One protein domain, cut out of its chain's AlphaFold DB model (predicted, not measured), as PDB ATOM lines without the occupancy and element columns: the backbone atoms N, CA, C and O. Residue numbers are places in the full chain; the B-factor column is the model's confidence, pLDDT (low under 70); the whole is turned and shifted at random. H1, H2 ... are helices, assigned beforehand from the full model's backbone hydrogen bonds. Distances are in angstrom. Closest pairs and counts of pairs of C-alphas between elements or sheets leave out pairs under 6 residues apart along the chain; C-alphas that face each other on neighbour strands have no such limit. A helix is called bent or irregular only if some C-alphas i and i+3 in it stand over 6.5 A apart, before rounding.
ATOM      1  N   GLU A  83      52.940 -26.829   4.021       79.75
ATOM      2  CA  GLU A  83      52.611 -28.158   4.531       79.75
ATOM      3  C   GLU A  83      51.096 -28.407   4.624       79.75
ATOM      4  O   GLU A  83      50.622 -29.425   4.127       79.75
ATOM      5  N   ASN A  84      50.311 -27.478   5.175       79.56
ATOM      6  CA  ASN A  84      48.851 -27.603   5.224       79.56
ATOM      7  C   ASN A  84      48.231 -27.637   3.816       79.56
ATOM      8  O   ASN A  84      47.292 -28.394   3.561       79.56
ATOM      9  N   ILE A  85      48.768 -26.842   2.884       76.50
ATOM     10  CA  ILE A  85      48.350 -26.844   1.473       76.50
ATOM     11  C   ILE A  85      48.678 -28.191   0.825       76.50
ATOM     12  O   ILE A  85      47.847 -28.757   0.111       76.50
ATOM     13  N   ASP A  86      49.864 -28.732   1.081       78.62
ATOM     14  CA  ASP A  86      50.286 -30.017   0.536       78.62
ATOM     15  C   ASP A  86      49.485 -31.179   1.136       78.62
ATOM     16  O   ASP A  86      49.096 -32.086   0.400       78.62
ATOM     17  N   GLN A  87      49.126 -31.128   2.422       82.19
ATOM     18  CA  GLN A  87      48.213 -32.095   3.039       82.19
ATOM     19  C   GLN A  87      46.806 -32.029   2.415       82.19
ATOM     20  O   GLN A  87      46.238 -33.071   2.080       82.19
ATOM     21  N   LEU A  88      46.261 -30.828   2.181       80.56
ATOM     22  CA  LEU A  88      44.991 -30.648   1.460       80.56
ATOM     23  C   LEU A  88      45.054 -31.232   0.042       80.56
ATOM     24  O   LEU A  88      44.126 -31.910  -0.403       80.56
ATOM     25  N   ARG A  89      46.170 -31.016  -0.665       77.81
ATOM     26  CA  ARG A  89      46.406 -31.581  -2.001       77.81
ATOM     27  C   ARG A  89      46.563 -33.096  -1.972       77.81
ATOM     28  O   ARG A  89      46.118 -33.750  -2.903       77.81
ATOM     29  N   GLN A  90      47.162 -33.676  -0.937       80.19
ATOM     30  CA  GLN A  90      47.268 -35.132  -0.800       80.19
ATOM     31  C   GLN A  90      45.905 -35.780  -0.538       80.19
ATOM     32  O   GLN A  90      45.621 -36.836  -1.101       80.19
ATOM     33  N   MET A  91      45.028 -35.128   0.235       77.06
ATOM     34  CA  MET A  91      43.660 -35.612   0.465       77.06
ATOM     35  C   MET A  91      42.855 -35.734  -0.833       77.06
ATOM     36  O   MET A  91      42.093 -36.690  -0.971       77.06
ATOM     37  N   LYS A  92      43.091 -34.855  -1.818       71.56
ATOM     38  CA  LYS A  92      42.511 -34.969  -3.168       71.56
ATOM     39  C   LYS A  92      42.793 -36.324  -3.817       71.56
ATOM     40  O   LYS A  92      41.918 -36.887  -4.457       71.56
ATOM     41  N   PHE A  93      44.015 -36.836  -3.691       71.44
ATOM     42  CA  PHE A  93      44.408 -38.086  -4.349       71.44
ATOM     43  C   PHE A  93      43.914 -39.333  -3.611       71.44
ATOM     44  O   PHE A  93      43.889 -40.416  -4.190       71.44
ATOM     45  N   LEU A  94      43.543 -39.188  -2.337       69.56
ATOM     46  CA  LEU A  94      43.060 -40.285  -1.498       69.56
ATOM     47  C   LEU A  94      41.541 -40.467  -1.579       69.56
ATOM     48  O   LEU A  94      41.061 -41.573  -1.337       69.56
ATOM     49  N   ASP A  95      40.796 -39.413  -1.915       70.88
ATOM     50  CA  ASP A  95      39.340 -39.451  -2.040       70.88
ATOM     51  C   ASP A  95      38.946 -39.578  -3.521       70.88
ATOM     52  O   ASP A  95      38.736 -38.597  -4.223       70.88
ATOM     53  N   SER A  96      38.895 -40.817  -4.024       57.00
ATOM     54  CA  SER A  96      38.605 -41.143  -5.435       57.00
ATOM     55  C   SER A  96      37.157 -40.877  -5.873       57.00
ATOM     56  O   SER A  96      36.772 -41.217  -6.992       57.00
ATOM     57  N   THR A  97      36.316 -40.337  -4.993       60.06
ATOM     58  CA  THR A  97      34.965 -39.893  -5.344       60.06
ATOM     59  C   THR A  97      35.043 -38.551  -6.063       60.06
ATOM     60  O   THR A  97      34.808 -37.499  -5.475       60.06
ATOM     61  N   ASP A  98      35.354 -38.607  -7.360       55.09
ATOM     62  CA  ASP A  98      35.197 -37.508  -8.317       55.09
ATOM     63  C   ASP A  98      33.703 -37.176  -8.492       55.09
ATOM     64  O   ASP A  98      33.093 -37.418  -9.536       55.09
ATOM     65  N   VAL A  99      33.069 -36.619  -7.460       58.53
ATOM     66  CA  VAL A  99      31.803 -35.912  -7.644       58.53
ATOM     67  C   VAL A  99      32.161 -34.535  -8.190       58.53
ATOM     68  O   VAL A  99      32.339 -33.563  -7.456       58.53
ATOM     69  N   ILE A 100      32.348 -34.479  -9.508       61.31
ATOM     70  CA  ILE A 100      32.572 -33.233 -10.236       61.31
ATOM     71  C   ILE A 100      31.248 -32.469 -10.226       61.31
ATOM     72  O   ILE A 100      30.373 -32.691 -11.059       61.31
ATOM     73  N   HIS A 101      31.080 -31.588  -9.247       72.38
ATOM     74  CA  HIS A 101      30.014 -30.599  -9.273       72.38
ATOM     75  C   HIS A 101      30.388 -29.484 -10.255       72.38
ATOM     76  O   HIS A 101      31.506 -28.970 -10.222       72.38
ATOM     77  N   GLU A 102      29.449 -29.103 -11.122       77.25
ATOM     78  CA  GLU A 102      29.664 -28.053 -12.129       77.25
ATOM     79  C   GLU A 102      29.880 -26.665 -11.498       77.25
ATOM     80  O   GLU A 102      30.533 -25.812 -12.098       77.25
ATOM     81  N   ASN A 103      29.380 -26.435 -10.276       91.38
ATOM     82  CA  ASN A 103      29.593 -25.201  -9.523       91.38
ATOM     83  C   ASN A 103      29.790 -25.449  -8.011       91.38
ATOM     84  O   ASN A 103      29.469 -26.512  -7.477       91.38
ATOM     85  N   ASP A 104      30.329 -24.441  -7.317       91.38
ATOM     86  CA  ASP A 104      30.626 -24.516  -5.880       91.38
ATOM     87  C   ASP A 104      29.389 -24.536  -4.991       91.38
ATOM     88  O   ASP A 104      29.405 -25.188  -3.951       91.38
ATOM     89  N   ASP A 105      28.328 -23.834  -5.375       93.88
ATOM     90  CA  ASP A 105      27.145 -23.687  -4.531       93.88
ATOM     91  C   ASP A 105      26.362 -24.999  -4.415       93.88
ATOM     92  O   ASP A 105      25.814 -25.286  -3.346       93.88
ATOM     93  N   ASP A 106      26.340 -25.794  -5.485       93.75
ATOM     94  CA  ASP A 106      25.765 -27.138  -5.530       93.75
ATOM     95  C   ASP A 106      26.660 -28.141  -4.806       93.75
ATOM     96  O   ASP A 106      26.162 -29.013  -4.091       93.75
ATOM     97  N   ALA A 107      27.984 -27.990  -4.928       93.44
ATOM     98  CA  ALA A 107      28.935 -28.803  -4.178       93.44
ATOM     99  C   ALA A 107      28.752 -28.612  -2.668       93.44
ATOM    100  O   ALA A 107      28.613 -29.586  -1.932       93.44
ATOM    101  N   ILE A 108      28.696 -27.362  -2.203       95.56
ATOM    102  CA  ILE A 108      28.510 -27.048  -0.783       95.56
ATOM    103  C   ILE A 108      27.135 -27.531  -0.297       95.56
ATOM    104  O   ILE A 108      27.051 -28.116   0.781       95.56
ATOM    105  N   GLU A 109      26.067 -27.340  -1.080       95.69
ATOM    106  CA  GLU A 109      24.728 -27.851  -0.741       95.69
ATOM    107  C   GLU A 109      24.743 -29.372  -0.557       95.69
ATOM    108  O   GLU A 109      24.257 -29.893   0.447       95.69
ATOM    109  N   SER A 110      25.363 -30.082  -1.502       95.06
ATOM    110  CA  SER A 110      25.525 -31.534  -1.473       95.06
ATOM    111  C   SER A 110      26.315 -31.989  -0.240       95.06
ATOM    112  O   SER A 110      25.886 -32.905   0.461       95.06
ATOM    113  N   LEU A 111      27.415 -31.302   0.095       95.31
ATOM    114  CA  LEU A 111      28.224 -31.579   1.288       95.31
ATOM    115  C   LEU A 111      27.419 -31.401   2.585       95.31
ATOM    116  O   LEU A 111      27.493 -32.246   3.477       95.31
ATOM    117  N   ILE A 112      26.617 -30.337   2.687       96.75
ATOM    118  CA  ILE A 112      25.750 -30.102   3.851       96.75
ATOM    119  C   ILE A 112      24.632 -31.153   3.919       96.75
ATOM    120  O   ILE A 112      24.285 -31.619   5.007       96.75
ATOM    121  N   ALA A 113      24.052 -31.538   2.780       94.62
ATOM    122  CA  ALA A 113      22.992 -32.540   2.712       94.62
ATOM    123  C   ALA A 113      23.487 -33.930   3.138       94.62
ATOM    124  O   ALA A 113      22.807 -34.605   3.913       94.62
ATOM    125  N   GLN A 114      24.680 -34.323   2.687       93.75
ATOM    126  CA  GLN A 114      25.287 -35.625   2.971       93.75
ATOM    127  C   GLN A 114      25.882 -35.737   4.380       93.75
ATOM    128  O   GLN A 114      26.114 -36.848   4.850       93.75
ATOM    129  N   ALA A 115      26.114 -34.620   5.077       94.31
ATOM    130  CA  ALA A 115      26.602 -34.653   6.451       94.31
ATOM    131  C   ALA A 115      25.591 -35.360   7.375       94.31
ATOM    132  O   ALA A 115      24.484 -34.855   7.611       94.31
ATOM    133  N   GLU A 116      25.984 -36.517   7.921       93.56
ATOM    134  CA  GLU A 116      25.198 -37.267   8.911       93.56
ATOM    135  C   GLU A 116      24.952 -36.410  10.160       93.56
ATOM    136  O   GLU A 116      23.808 -36.203  10.571       93.56
ATOM    137  N   ASN A 117      26.026 -35.819  10.695       96.12
ATOM    138  CA  ASN A 117      25.979 -34.772  11.705       96.12
ATOM    139  C   ASN A 117      26.524 -33.468  11.120       96.12
ATOM    140  O   ASN A 117      27.684 -33.389  10.722       96.12
ATOM    141  N   VAL A 118      25.687 -32.431  11.086       96.38
ATOM    142  CA  VAL A 118      26.076 -31.135  10.521       96.38
ATOM    143  C   VAL A 118      27.121 -30.418  11.379       96.38
ATOM    144  O   VAL A 118      27.917 -29.666  10.830       96.38
ATOM    145  N   ASP A 119      27.185 -30.686  12.686       96.81
ATOM    146  CA  ASP A 119      28.202 -30.080  13.560       96.81
ATOM    147  C   ASP A 119      29.618 -30.549  13.183       96.81
ATOM    148  O   ASP A 119      30.576 -29.788  13.287       96.81
ATOM    149  N   ASP A 120      29.752 -31.765  12.646       95.88
ATOM    150  CA  ASP A 120      31.026 -32.333  12.192       95.88
ATOM    151  C   ASP A 120      31.392 -31.926  10.751       95.88
ATOM    152  O   ASP A 120      32.350 -32.454  10.183       95.88
ATOM    153  N   LEU A 121      30.666 -30.982  10.135       96.44
ATOM    154  CA  LEU A 121      30.820 -30.637   8.718       96.44
ATOM    155  C   LEU A 121      32.271 -30.308   8.335       96.44
ATOM    156  O   LEU A 121      32.783 -30.857   7.364       96.44
ATOM    157  N   PHE A 122      32.973 -29.478   9.114       95.75
ATOM    158  CA  PHE A 122      34.375 -29.132   8.833       95.75
ATOM    159  C   PHE A 122      35.357 -30.292   9.020       95.75
ATOM    160  O   PHE A 122      36.473 -30.242   8.503       95.75
ATOM    161  N   ARG A 123      34.960 -31.338   9.749       93.62
ATOM    162  CA  ARG A 123      35.751 -32.560   9.951       93.62
ATOM    163  C   ARG A 123      35.503 -33.588   8.847       93.62
ATOM    164  O   ARG A 123      36.234 -34.573   8.755       93.62
ATOM    165  N   SER A 124      34.497 -33.362   8.000       92.81
ATOM    166  CA  SER A 124      34.228 -34.196   6.835       92.81
ATOM    167  C   SER A 124      35.397 -34.141   5.854       92.81
ATOM    168  O   SER A 124      35.787 -33.072   5.377       92.81
ATOM    169  N   LYS A 125      35.914 -35.319   5.490       90.62
ATOM    170  CA  LYS A 125      36.966 -35.455   4.473       90.62
ATOM    171  C   LYS A 125      36.545 -34.843   3.138       90.62
ATOM    172  O   LYS A 125      37.376 -34.231   2.480       90.62
ATOM    173  N   HIS A 126      35.261 -34.925   2.791       91.06
ATOM    174  CA  HIS A 126      34.741 -34.378   1.541       91.06
ATOM    175  C   HIS A 126      34.769 -32.843   1.515       91.06
ATOM    176  O   HIS A 126      35.076 -32.258   0.479       91.06
ATOM    177  N   VAL A 127      34.523 -32.174   2.650       92.94
ATOM    178  CA  VAL A 127      34.642 -30.706   2.749       92.94
ATOM    179  C   VAL A 127      36.103 -30.281   2.608       92.94
ATOM    180  O   VAL A 127      36.406 -29.354   1.858       92.94
ATOM    181  N   LEU A 128      37.017 -30.992   3.275       92.19
ATOM    182  CA  LEU A 128      38.454 -30.725   3.177       92.19
ATOM    183  C   LEU A 128      38.994 -30.994   1.766       92.19
ATOM    184  O   LEU A 128      39.755 -30.181   1.248       92.19
ATOM    185  N   ALA A 129      38.564 -32.075   1.114       89.25
ATOM    186  CA  ALA A 129      38.932 -32.393  -0.264       89.25
ATOM    187  C   ALA A 129      38.374 -31.357  -1.256       89.25
ATOM    188  O   ALA A 129      39.107 -30.873  -2.121       89.25
ATOM    189  N   TRP A 130      37.107 -30.947  -1.105       92.38
ATOM    190  CA  TRP A 130      36.507 -29.877  -1.909       92.38
ATOM    191  C   TRP A 130      37.285 -28.562  -1.780       92.38
ATOM    192  O   TRP A 130      37.587 -27.925  -2.791       92.38
ATOM    193  N   PHE A 131      37.650 -28.179  -0.555       91.44
ATOM    194  CA  PHE A 131      38.423 -26.966  -0.307       91.44
ATOM    195  C   PHE A 131      39.860 -27.081  -0.844       91.44
ATOM    196  O   PHE A 131      40.359 -26.166  -1.499       91.44
ATOM    197  N   GLY A 132      40.504 -28.236  -0.653       88.81
ATOM    198  CA  GLY A 132      41.845 -28.534  -1.163       88.81
ATOM    199  C   GLY A 132      41.947 -28.556  -2.691       88.81
ATOM    200  O   GLY A 132      43.025 -28.341  -3.242       88.81
ATOM    201  N   ASN A 133      40.823 -28.748  -3.387       87.69
ATOM    202  CA  ASN A 133      40.731 -28.664  -4.846       87.69
ATOM    203  C   ASN A 133      40.737 -27.229  -5.394       87.69
ATOM    204  O   ASN A 133      40.802 -27.045  -6.612       87.69
ATOM    205  N   LYS A 134      40.659 -26.210  -4.533       88.69
ATOM    206  CA  LYS A 134      40.696 -24.803  -4.943       88.69
ATOM    207  C   LYS A 134      42.137 -24.320  -5.078       88.69
ATOM    208  O   LYS A 134      42.999 -24.684  -4.280       88.69
ATOM    209  N   SER A 135      42.397 -23.475  -6.081       85.62
ATOM    210  CA  SER A 135      43.658 -22.724  -6.123       85.62
ATOM    211  C   SER A 135      43.735 -21.774  -4.918       85.62
ATOM    212  O   SER A 135      42.679 -21.397  -4.404       85.62
ATOM    213  N   PRO A 136      44.932 -21.354  -4.479       82.50
ATOM    214  CA  PRO A 136      45.073 -20.413  -3.364       82.50
ATOM    215  C   PRO A 136      44.210 -19.148  -3.513       82.50
ATOM    216  O   PRO A 136      43.533 -18.735  -2.578       82.50
ATOM    217  N   GLU A 137      44.130 -18.579  -4.718       83.31
ATOM    218  CA  GLU A 137      43.302 -17.401  -5.015       83.31
ATOM    219  C   GLU A 137      41.805 -17.711  -4.858       83.31
ATOM    220  O   GLU A 137      41.032 -16.905  -4.335       83.31
ATOM    221  N   ASN A 138      41.396 -18.912  -5.267       88.38
ATOM    222  CA  ASN A 138      40.012 -19.369  -5.194       88.38
ATOM    223  C   ASN A 138      39.604 -19.846  -3.794       88.38
ATOM    224  O   ASN A 138      38.410 -19.909  -3.512       88.38
ATOM    225  N   GLN A 139      40.548 -20.152  -2.899       89.00
ATOM    226  CA  GLN A 139      40.246 -20.538  -1.516       89.00
ATOM    227  C   GLN A 139      39.556 -19.405  -0.747       89.00
ATOM    228  O   GLN A 139      38.596 -19.658  -0.021       89.00
ATOM    229  N   LYS A 140      39.941 -18.143  -0.980       87.69
ATOM    230  CA  LYS A 140      39.242 -16.972  -0.413       87.69
ATOM    231  C   LYS A 140      37.784 -16.905  -0.843       87.69
ATOM    232  O   LYS A 140      36.883 -16.709  -0.025       87.69
ATOM    233  N   LEU A 141      37.550 -17.071  -2.143       90.56
ATOM    234  CA  LEU A 141      36.204 -17.071  -2.705       90.56
ATOM    235  C   LEU A 141      35.395 -18.259  -2.175       90.56
ATOM    236  O   LEU A 141      34.222 -18.097  -1.842       90.56
ATOM    237  N   ALA A 142      36.029 -19.424  -2.035       93.00
ATOM    238  CA  ALA A 142      35.417 -20.624  -1.484       93.00
ATOM    239  C   ALA A 142      35.013 -20.451  -0.013       93.00
ATOM    240  O   ALA A 142      33.905 -20.843   0.339       93.00
ATOM    241  N   ILE A 143      35.837 -19.804   0.824       94.19
ATOM    242  CA  ILE A 143      35.474 -19.450   2.210       94.19
ATOM    243  C   ILE A 143      34.214 -18.580   2.226       94.19
ATOM    244  O   ILE A 143      33.279 -18.870   2.971       94.19
ATOM    245  N   ASN A 144      34.150 -17.551   1.375       92.75
ATOM    246  CA  ASN A 144      32.982 -16.669   1.295       92.75
ATOM    247  C   ASN A 144      31.721 -17.413   0.836       92.75
ATOM    248  O   ASN A 144      30.657 -17.244   1.428       92.75
ATOM    249  N   ARG A 145      31.832 -18.247  -0.204       95.44
ATOM    250  CA  ARG A 145      30.714 -19.058  -0.711       95.44
ATOM    251  C   ARG A 145      30.225 -20.048   0.339       95.44
ATOM    252  O   ARG A 145      29.027 -20.099   0.608       95.44
ATOM    253  N   LEU A 146      31.151 -20.759   0.985       96.38
ATOM    254  CA  LEU A 146      30.843 -21.684   2.071       96.38
ATOM    255  C   LEU A 146      30.118 -20.960   3.202       96.38
ATOM    256  O   LEU A 146      29.022 -21.370   3.568       96.38
ATOM    257  N   LEU A 147      30.659 -19.845   3.692       96.44
ATOM    258  CA  LEU A 147      30.022 -19.044   4.733       96.44
ATOM    259  C   LEU A 147      28.600 -18.615   4.348       96.44
ATOM    260  O   LEU A 147      27.662 -18.824   5.116       96.44
ATOM    261  N   ASN A 148      28.426 -18.031   3.160       96.00
ATOM    262  CA  ASN A 148      27.121 -17.568   2.691       96.00
ATOM    263  C   ASN A 148      26.114 -18.717   2.616       96.00
ATOM    264  O   ASN A 148      24.956 -18.550   3.002       96.00
ATOM    265  N   LYS A 149      26.550 -19.900   2.171       97.06
ATOM    266  CA  LYS A 149      25.698 -21.087   2.154       97.06
ATOM    267  C   LYS A 149      25.334 -21.533   3.569       97.06
ATOM    268  O   LYS A 149      24.158 -21.743   3.852       97.06
ATOM    269  N   LEU A 150      26.308 -21.596   4.481       96.69
ATOM    270  CA  LEU A 150      26.088 -21.986   5.875       96.69
ATOM    271  C   LEU A 150      25.124 -21.034   6.606       96.69
ATOM    272  O   LEU A 150      24.283 -21.508   7.373       96.69
ATOM    273  N   LYS A 151      25.196 -19.722   6.343       95.44
ATOM    274  CA  LYS A 151      24.287 -18.710   6.917       95.44
ATOM    275  C   LYS A 151      22.834 -18.893   6.475       95.44
ATOM    276  O   LYS A 151      21.934 -18.649   7.265       95.44
ATOM    277  N   ASN A 152      22.616 -19.315   5.231       95.56
ATOM    278  CA  ASN A 152      21.285 -19.355   4.620       95.56
ATOM    279  C   ASN A 152      20.648 -20.752   4.617       95.56
ATOM    280  O   ASN A 152      19.442 -20.895   4.406       95.56
ATOM    281  N   HIS A 153      21.439 -21.802   4.827       97.06
ATOM    282  CA  HIS A 153      20.947 -23.167   4.767       97.06
ATOM    283  C   HIS A 153      20.259 -23.582   6.082       97.06
ATOM    284  O   HIS A 153      20.798 -23.447   7.183       97.06
ATOM    285  N   LYS A 154      19.047 -24.149   5.975       96.75
ATOM    286  CA  LYS A 154      18.161 -24.434   7.123       96.75
ATOM    287  C   LYS A 154      18.789 -25.337   8.191       96.75
ATOM    288  O   LYS A 154      18.490 -25.164   9.368       96.75
ATOM    289  N   ARG A 155      19.643 -26.295   7.796       96.88
ATOM    290  CA  ARG A 155      20.314 -27.218   8.739       96.88
ATOM    291  C   ARG A 155      21.462 -26.568   9.519       96.88
ATOM    292  O   ARG A 155      21.812 -27.084  10.574       96.88
ATOM    293  N   THR A 156      22.051 -25.490   9.006       96.94
ATOM    294  CA  THR A 156      23.305 -24.908   9.516       96.94
ATOM    295  C   THR A 156      23.095 -23.553  10.182       96.94
ATOM    296  O   THR A 156      23.760 -23.272  11.171       96.94
ATOM    297  N   GLN A 157      22.142 -22.739   9.709       93.88
ATOM    298  CA  GLN A 157      21.964 -21.340  10.134       93.88
ATOM    299  C   GLN A 157      21.839 -21.144  11.658       93.88
ATOM    300  O   GLN A 157      22.366 -20.184  12.208       93.88
ATOM    301  N   GLN A 158      21.173 -22.067  12.361       92.50
ATOM    302  CA  GLN A 158      20.959 -22.005  13.815       92.50
ATOM    303  C   GLN A 158      22.059 -22.708  14.620       92.50
ATOM    304  O   GLN A 158      22.025 -22.659  15.845       92.50
ATOM    305  N   ARG A 159      22.996 -23.377  13.939       94.75
ATOM    306  CA  ARG A 159      24.023 -24.245  14.532       94.75
ATOM    307  C   ARG A 159      25.449 -23.794  14.212       94.75
ATOM    308  O   ARG A 159      26.392 -24.548  14.408       94.75
ATOM    309  N   LEU A 160      25.628 -22.590  13.658       94.69
ATOM    310  CA  LEU A 160      26.942 -22.113  13.206       94.69
ATOM    311  C   LEU A 160      27.990 -22.158  14.323       94.69
ATOM    312  O   LEU A 160      29.100 -22.627  14.096       94.69
ATOM    313  N   ASN A 161      27.619 -21.745  15.537       91.25
ATOM    314  CA  ASN A 161      28.510 -21.789  16.694       91.25
ATOM    315  C   ASN A 161      28.960 -23.221  17.021       91.25
ATOM    316  O   ASN A 161      30.146 -23.450  17.244       91.25
ATOM    317  N   GLU A 162      28.036 -24.182  17.028       95.00
ATOM    318  CA  GLU A 162      28.311 -25.596  17.296       95.00
ATOM    319  C   GLU A 162      29.173 -26.224  16.192       95.00
ATOM    320  O   GLU A 162      30.117 -26.960  16.491       95.00
ATOM    321  N   ILE A 163      28.906 -25.874  14.929       96.56
ATOM    322  CA  ILE A 163      29.695 -26.293  13.764       96.56
ATOM    323  C   ILE A 163      31.138 -25.784  13.888       96.56
ATOM    324  O   ILE A 163      32.081 -26.559  13.718       96.56
ATOM    325  N   PHE A 164      31.335 -24.503  14.219       94.88
ATOM    326  CA  PHE A 164      32.677 -23.941  14.392       94.88
ATOM    327  C   PHE A 164      33.395 -24.519  15.613       94.88
ATOM    328  O   PHE A 164      34.574 -24.864  15.534       94.88
ATOM    329  N   ALA A 165      32.703 -24.660  16.744       92.88
ATOM    330  CA  ALA A 165      33.274 -25.247  17.952       92.88
ATOM    331  C   ALA A 165      33.774 -26.674  17.692       92.88
ATOM    332  O   ALA A 165      34.906 -27.006  18.041       92.88
ATOM    333  N   THR A 166      32.965 -27.488  17.011       95.50
ATOM    334  CA  THR A 166      33.302 -28.873  16.666       95.50
ATOM    335  C   THR A 166      34.422 -28.940  15.627       95.50
ATOM    336  O   THR A 166      35.369 -29.710  15.797       95.50
ATOM    337  N   GLY A 167      34.381 -28.098  14.589       93.94
ATOM    338  CA  GLY A 167      35.422 -28.012  13.557       93.94
ATOM    339  C   GLY A 167      36.811 -27.672  14.105       93.94
ATOM    340  O   GLY A 167      37.811 -28.192  13.605       93.94
ATOM    341  N   LYS A 168      36.861 -26.867  15.174       93.06
ATOM    342  CA  LYS A 168      38.087 -26.479  15.890       93.06
ATOM    343  C   LYS A 168      38.623 -27.532  16.863       93.06
ATOM    344  O   LYS A 168      39.686 -27.308  17.439       93.06
ATOM    345  N   THR A 169      37.934 -28.658  17.068       91.56
ATOM    346  CA  THR A 169      38.432 -29.716  17.960       91.56
ATOM    347  C   THR A 169      39.620 -30.465  17.335       91.56
ATOM    348  O   THR A 169      39.484 -31.130  16.307       91.56
ATOM    349  N   GLY A 170      40.785 -30.384  17.988       86.31
ATOM    350  CA  GLY A 170      42.052 -30.966  17.525       86.31
ATOM    351  C   GLY A 170      42.887 -30.021  16.648       86.31
ATOM    352  O   GLY A 170      42.411 -28.978  16.218       86.31
ATOM    353  N   GLU A 171      44.139 -30.393  16.375       76.00
ATOM    354  CA  GLU A 171      45.083 -29.623  15.545       76.00
ATOM    355  C   GLU A 171      45.170 -30.214  14.124       76.00
ATOM    356  O   GLU A 171      46.154 -30.843  13.743       76.00
ATOM    357  N   SER A 172      44.097 -30.081  13.335       86.38
ATOM    358  CA  SER A 172      44.019 -30.604  11.956       86.38
ATOM    359  C   SER A 172      43.589 -29.546  10.936       86.38
ATOM    360  O   SER A 172      43.199 -28.440  11.291       86.38
ATOM    361  N   LEU A 173      43.588 -29.874   9.639       88.44
ATOM    362  CA  LEU A 173      43.128 -28.957   8.576       88.44
ATOM    363  C   LEU A 173      41.697 -28.436   8.794       88.44
ATOM    364  O   LEU A 173      41.398 -27.293   8.452       88.44
ATOM    365  N   SER A 174      40.834 -29.244   9.420       92.31
ATOM    366  CA  SER A 174      39.491 -28.830   9.849       92.31
ATOM    367  C   SER A 174      39.518 -27.653  10.820       92.31
ATOM    368  O   SER A 174      38.673 -26.770  10.709       92.31
ATOM    369  N   HIS A 175      40.498 -27.607  11.725       90.56
ATOM    370  CA  HIS A 175      40.650 -26.531  12.696       90.56
ATOM    371  C   HIS A 175      40.982 -25.216  11.989       90.56
ATOM    372  O   HIS A 175      40.283 -24.223  12.182       90.56
ATOM    373  N   TYR A 176      41.965 -25.222  11.084       88.81
ATOM    374  CA  TYR A 176      42.338 -24.025  10.322       88.81
ATOM    375  C   TYR A 176      41.212 -23.530   9.407       88.81
ATOM    376  O   TYR A 176      40.933 -22.331   9.381       88.81
ATOM    377  N   LEU A 177      40.531 -24.437   8.696       91.88
ATOM    378  CA  LEU A 177      39.391 -24.071   7.852       91.88
ATOM    379  C   LEU A 177      38.229 -23.518   8.690       91.88
ATOM    380  O   LEU A 177      37.653 -22.492   8.336       91.88
ATOM    381  N   SER A 178      37.917 -24.159   9.820       93.31
ATOM    382  CA  SER A 178      36.859 -23.711  10.726       93.31
ATOM    383  C   SER A 178      37.148 -22.321  11.288       93.31
ATOM    384  O   SER A 178      36.253 -21.482  11.290       93.31
ATOM    385  N   ILE A 179      38.389 -22.042  11.707       89.25
ATOM    386  CA  ILE A 179      38.804 -20.704  12.153       89.25
ATOM    387  C   ILE A 179      38.635 -19.686  11.027       89.25
ATOM    388  O   ILE A 179      38.035 -18.638  11.241       89.25
ATOM    389  N   ALA A 180      39.126 -19.980   9.821       89.56
ATOM    390  CA  ALA A 180      39.050 -19.042   8.703       89.56
ATOM    391  C   ALA A 180      37.595 -18.668   8.358       89.56
ATOM    392  O   ALA A 180      37.280 -17.492   8.164       89.56
ATOM    393  N   VAL A 181      36.690 -19.653   8.339       93.06
ATOM    394  CA  VAL A 181      35.265 -19.411   8.073       93.06
ATOM    395  C   VAL A 181      34.580 -18.710   9.252       93.06
ATOM    396  O   VAL A 181      33.791 -17.795   9.022       93.06
ATOM    397  N   GLU A 182      34.896 -19.070  10.502       92.88
ATOM    398  CA  GLU A 182      34.340 -18.416  11.698       92.88
ATOM    399  C   GLU A 182      34.752 -16.938  11.783       92.88
ATOM    400  O   GLU A 182      33.913 -16.076  12.033       92.88
ATOM    401  N   ARG A 183      36.022 -16.608  11.529       88.94
ATOM    402  CA  ARG A 183      36.495 -15.213  11.504       88.94
ATOM    403  C   ARG A 183      35.742 -14.396  10.466       88.94
ATOM    404  O   ARG A 183      35.249 -13.305  10.760       88.94
ATOM    405  N   LYS A 184      35.583 -14.963   9.265       89.94
ATOM    406  CA  LYS A 184      34.833 -14.317   8.189       89.94
ATOM    407  C   LYS A 184      33.360 -14.141   8.547       89.94
ATOM    408  O   LYS A 184      32.769 -13.125   8.182       89.94
ATOM    409  N   TRP A 185      32.784 -15.098   9.275       93.12
ATOM    410  CA  TRP A 185      31.436 -14.990   9.814       93.12
ATOM    411  C   TRP A 185      31.321 -13.796  10.756       93.12
ATOM    412  O   TRP A 185      30.528 -12.906  10.456       93.12
ATOM    413  N   TRP A 186      32.153 -13.715  11.800       89.31
ATOM    414  CA  TRP A 186      32.145 -12.604  12.761       89.31
ATOM    415  C   TRP A 186      32.321 -11.238  12.089       89.31
ATOM    416  O   TRP A 186      31.536 -10.331  12.346       89.31
ATOM    417  N   ALA A 187      33.262 -11.112  11.149       85.31
ATOM    418  CA  ALA A 187      33.505  -9.877  10.393       85.31
ATOM    419  C   ALA A 187      32.388  -9.499   9.389       85.31
ATOM    420  O   ALA A 187      32.461  -8.440   8.751       85.31
ATOM    421  N   SER A 188      31.392 -10.379   9.199       88.00
ATOM    422  CA  SER A 188      30.210 -10.167   8.349       88.00
ATOM    423  C   SER A 188      28.942  -9.830   9.132       88.00
ATOM    424  O   SER A 188      27.923  -9.532   8.510       88.00
ATOM    425  N   LEU A 189      28.971  -9.948  10.461       87.31
ATOM    426  CA  LEU A 189      27.806  -9.697  11.297       87.31
ATOM    427  C   LEU A 189      27.651  -8.199  11.565       87.31
ATOM    428  O   LEU A 189      28.619  -7.492  11.843       87.31
TER     429      LEU A 189
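Overview. This is residues 83 to 189 of the 575 residues of an uncharacterized protein of Plasmopara halstedii (UniProt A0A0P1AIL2). A compact, rounded cluster of crossed helices: the long H5 runs along one side, and H2 and H7 cross it without meeting each other. H6 and H7 fold back as a helical hairpin with H3 packed on both, while H4 is nearest the middle and H1 packs on H4 as the helix farthest out. The printed part has 107 residues with seven named helices, H1 to H7 in chain order, and no named strand; its class is all helix. The radius of gyration of the C-alphas is 12.7 A, and the spans are 34 by 28 by 27 A.

Along the chain. H5, residues 136 to 152, measures 25.1 A and is neither bent nor irregular, but only just: C-alphas 137 and 140 are 6.2 A apart. H7, residues 173 to 186, measures 20.1 A and ends at C-alpha 186 (32.145, -12.604, 12.761). H1, residues 83 to 94, measures 16.6 A from C-alpha 83 (52.611, -28.158, 4.531). H2 is residues 104 to 114, 15.2 A. H4 is residues 125 to 132 and H6 residues 160 to 167. H3, residues 118 to 123, is irregular, with C-alphas 119 and 122 7.8 A apart.

Arrangement. H5 touches H2 with residues 142 to 149 alone, closest C-alphas Ile 108 and Leu 146, 6.5 A, at a steep tilt of 54 degrees. H5 touches H7 with residues 143 to 147 alone, closest C-alphas Ile 143 and Val 181, 5.9 A. The hairpin H6 and H7 has a shallow tilt of 21 degrees, opposite ways, closest C-alphas Gly 167 and Ser 178, 5.3 A. H3 touches H6, closest C-alphas Asp 119 and Ile 163, 4.1 A. H4 touches H1, closest C-alphas Leu 88 and Gly 132, 4.6 A. O i to N i+4 pairs are all within hydrogen-bond range in H2, H4, H6 and H7, 7 of 8 in H1, 11 of 13 in H5 and 0 of 2 in H3, where 2 of 3 O i to N i+3 pairs are.

Size, cuts and confidence. The C-alphas farthest apart, Ser 96 and Leu 189, are 37.2 A apart. The printed part has no cut, and no link is long. The mean pLDDT of the printed part is 88.5; residue 94 and residues 96 to 100 are under 70.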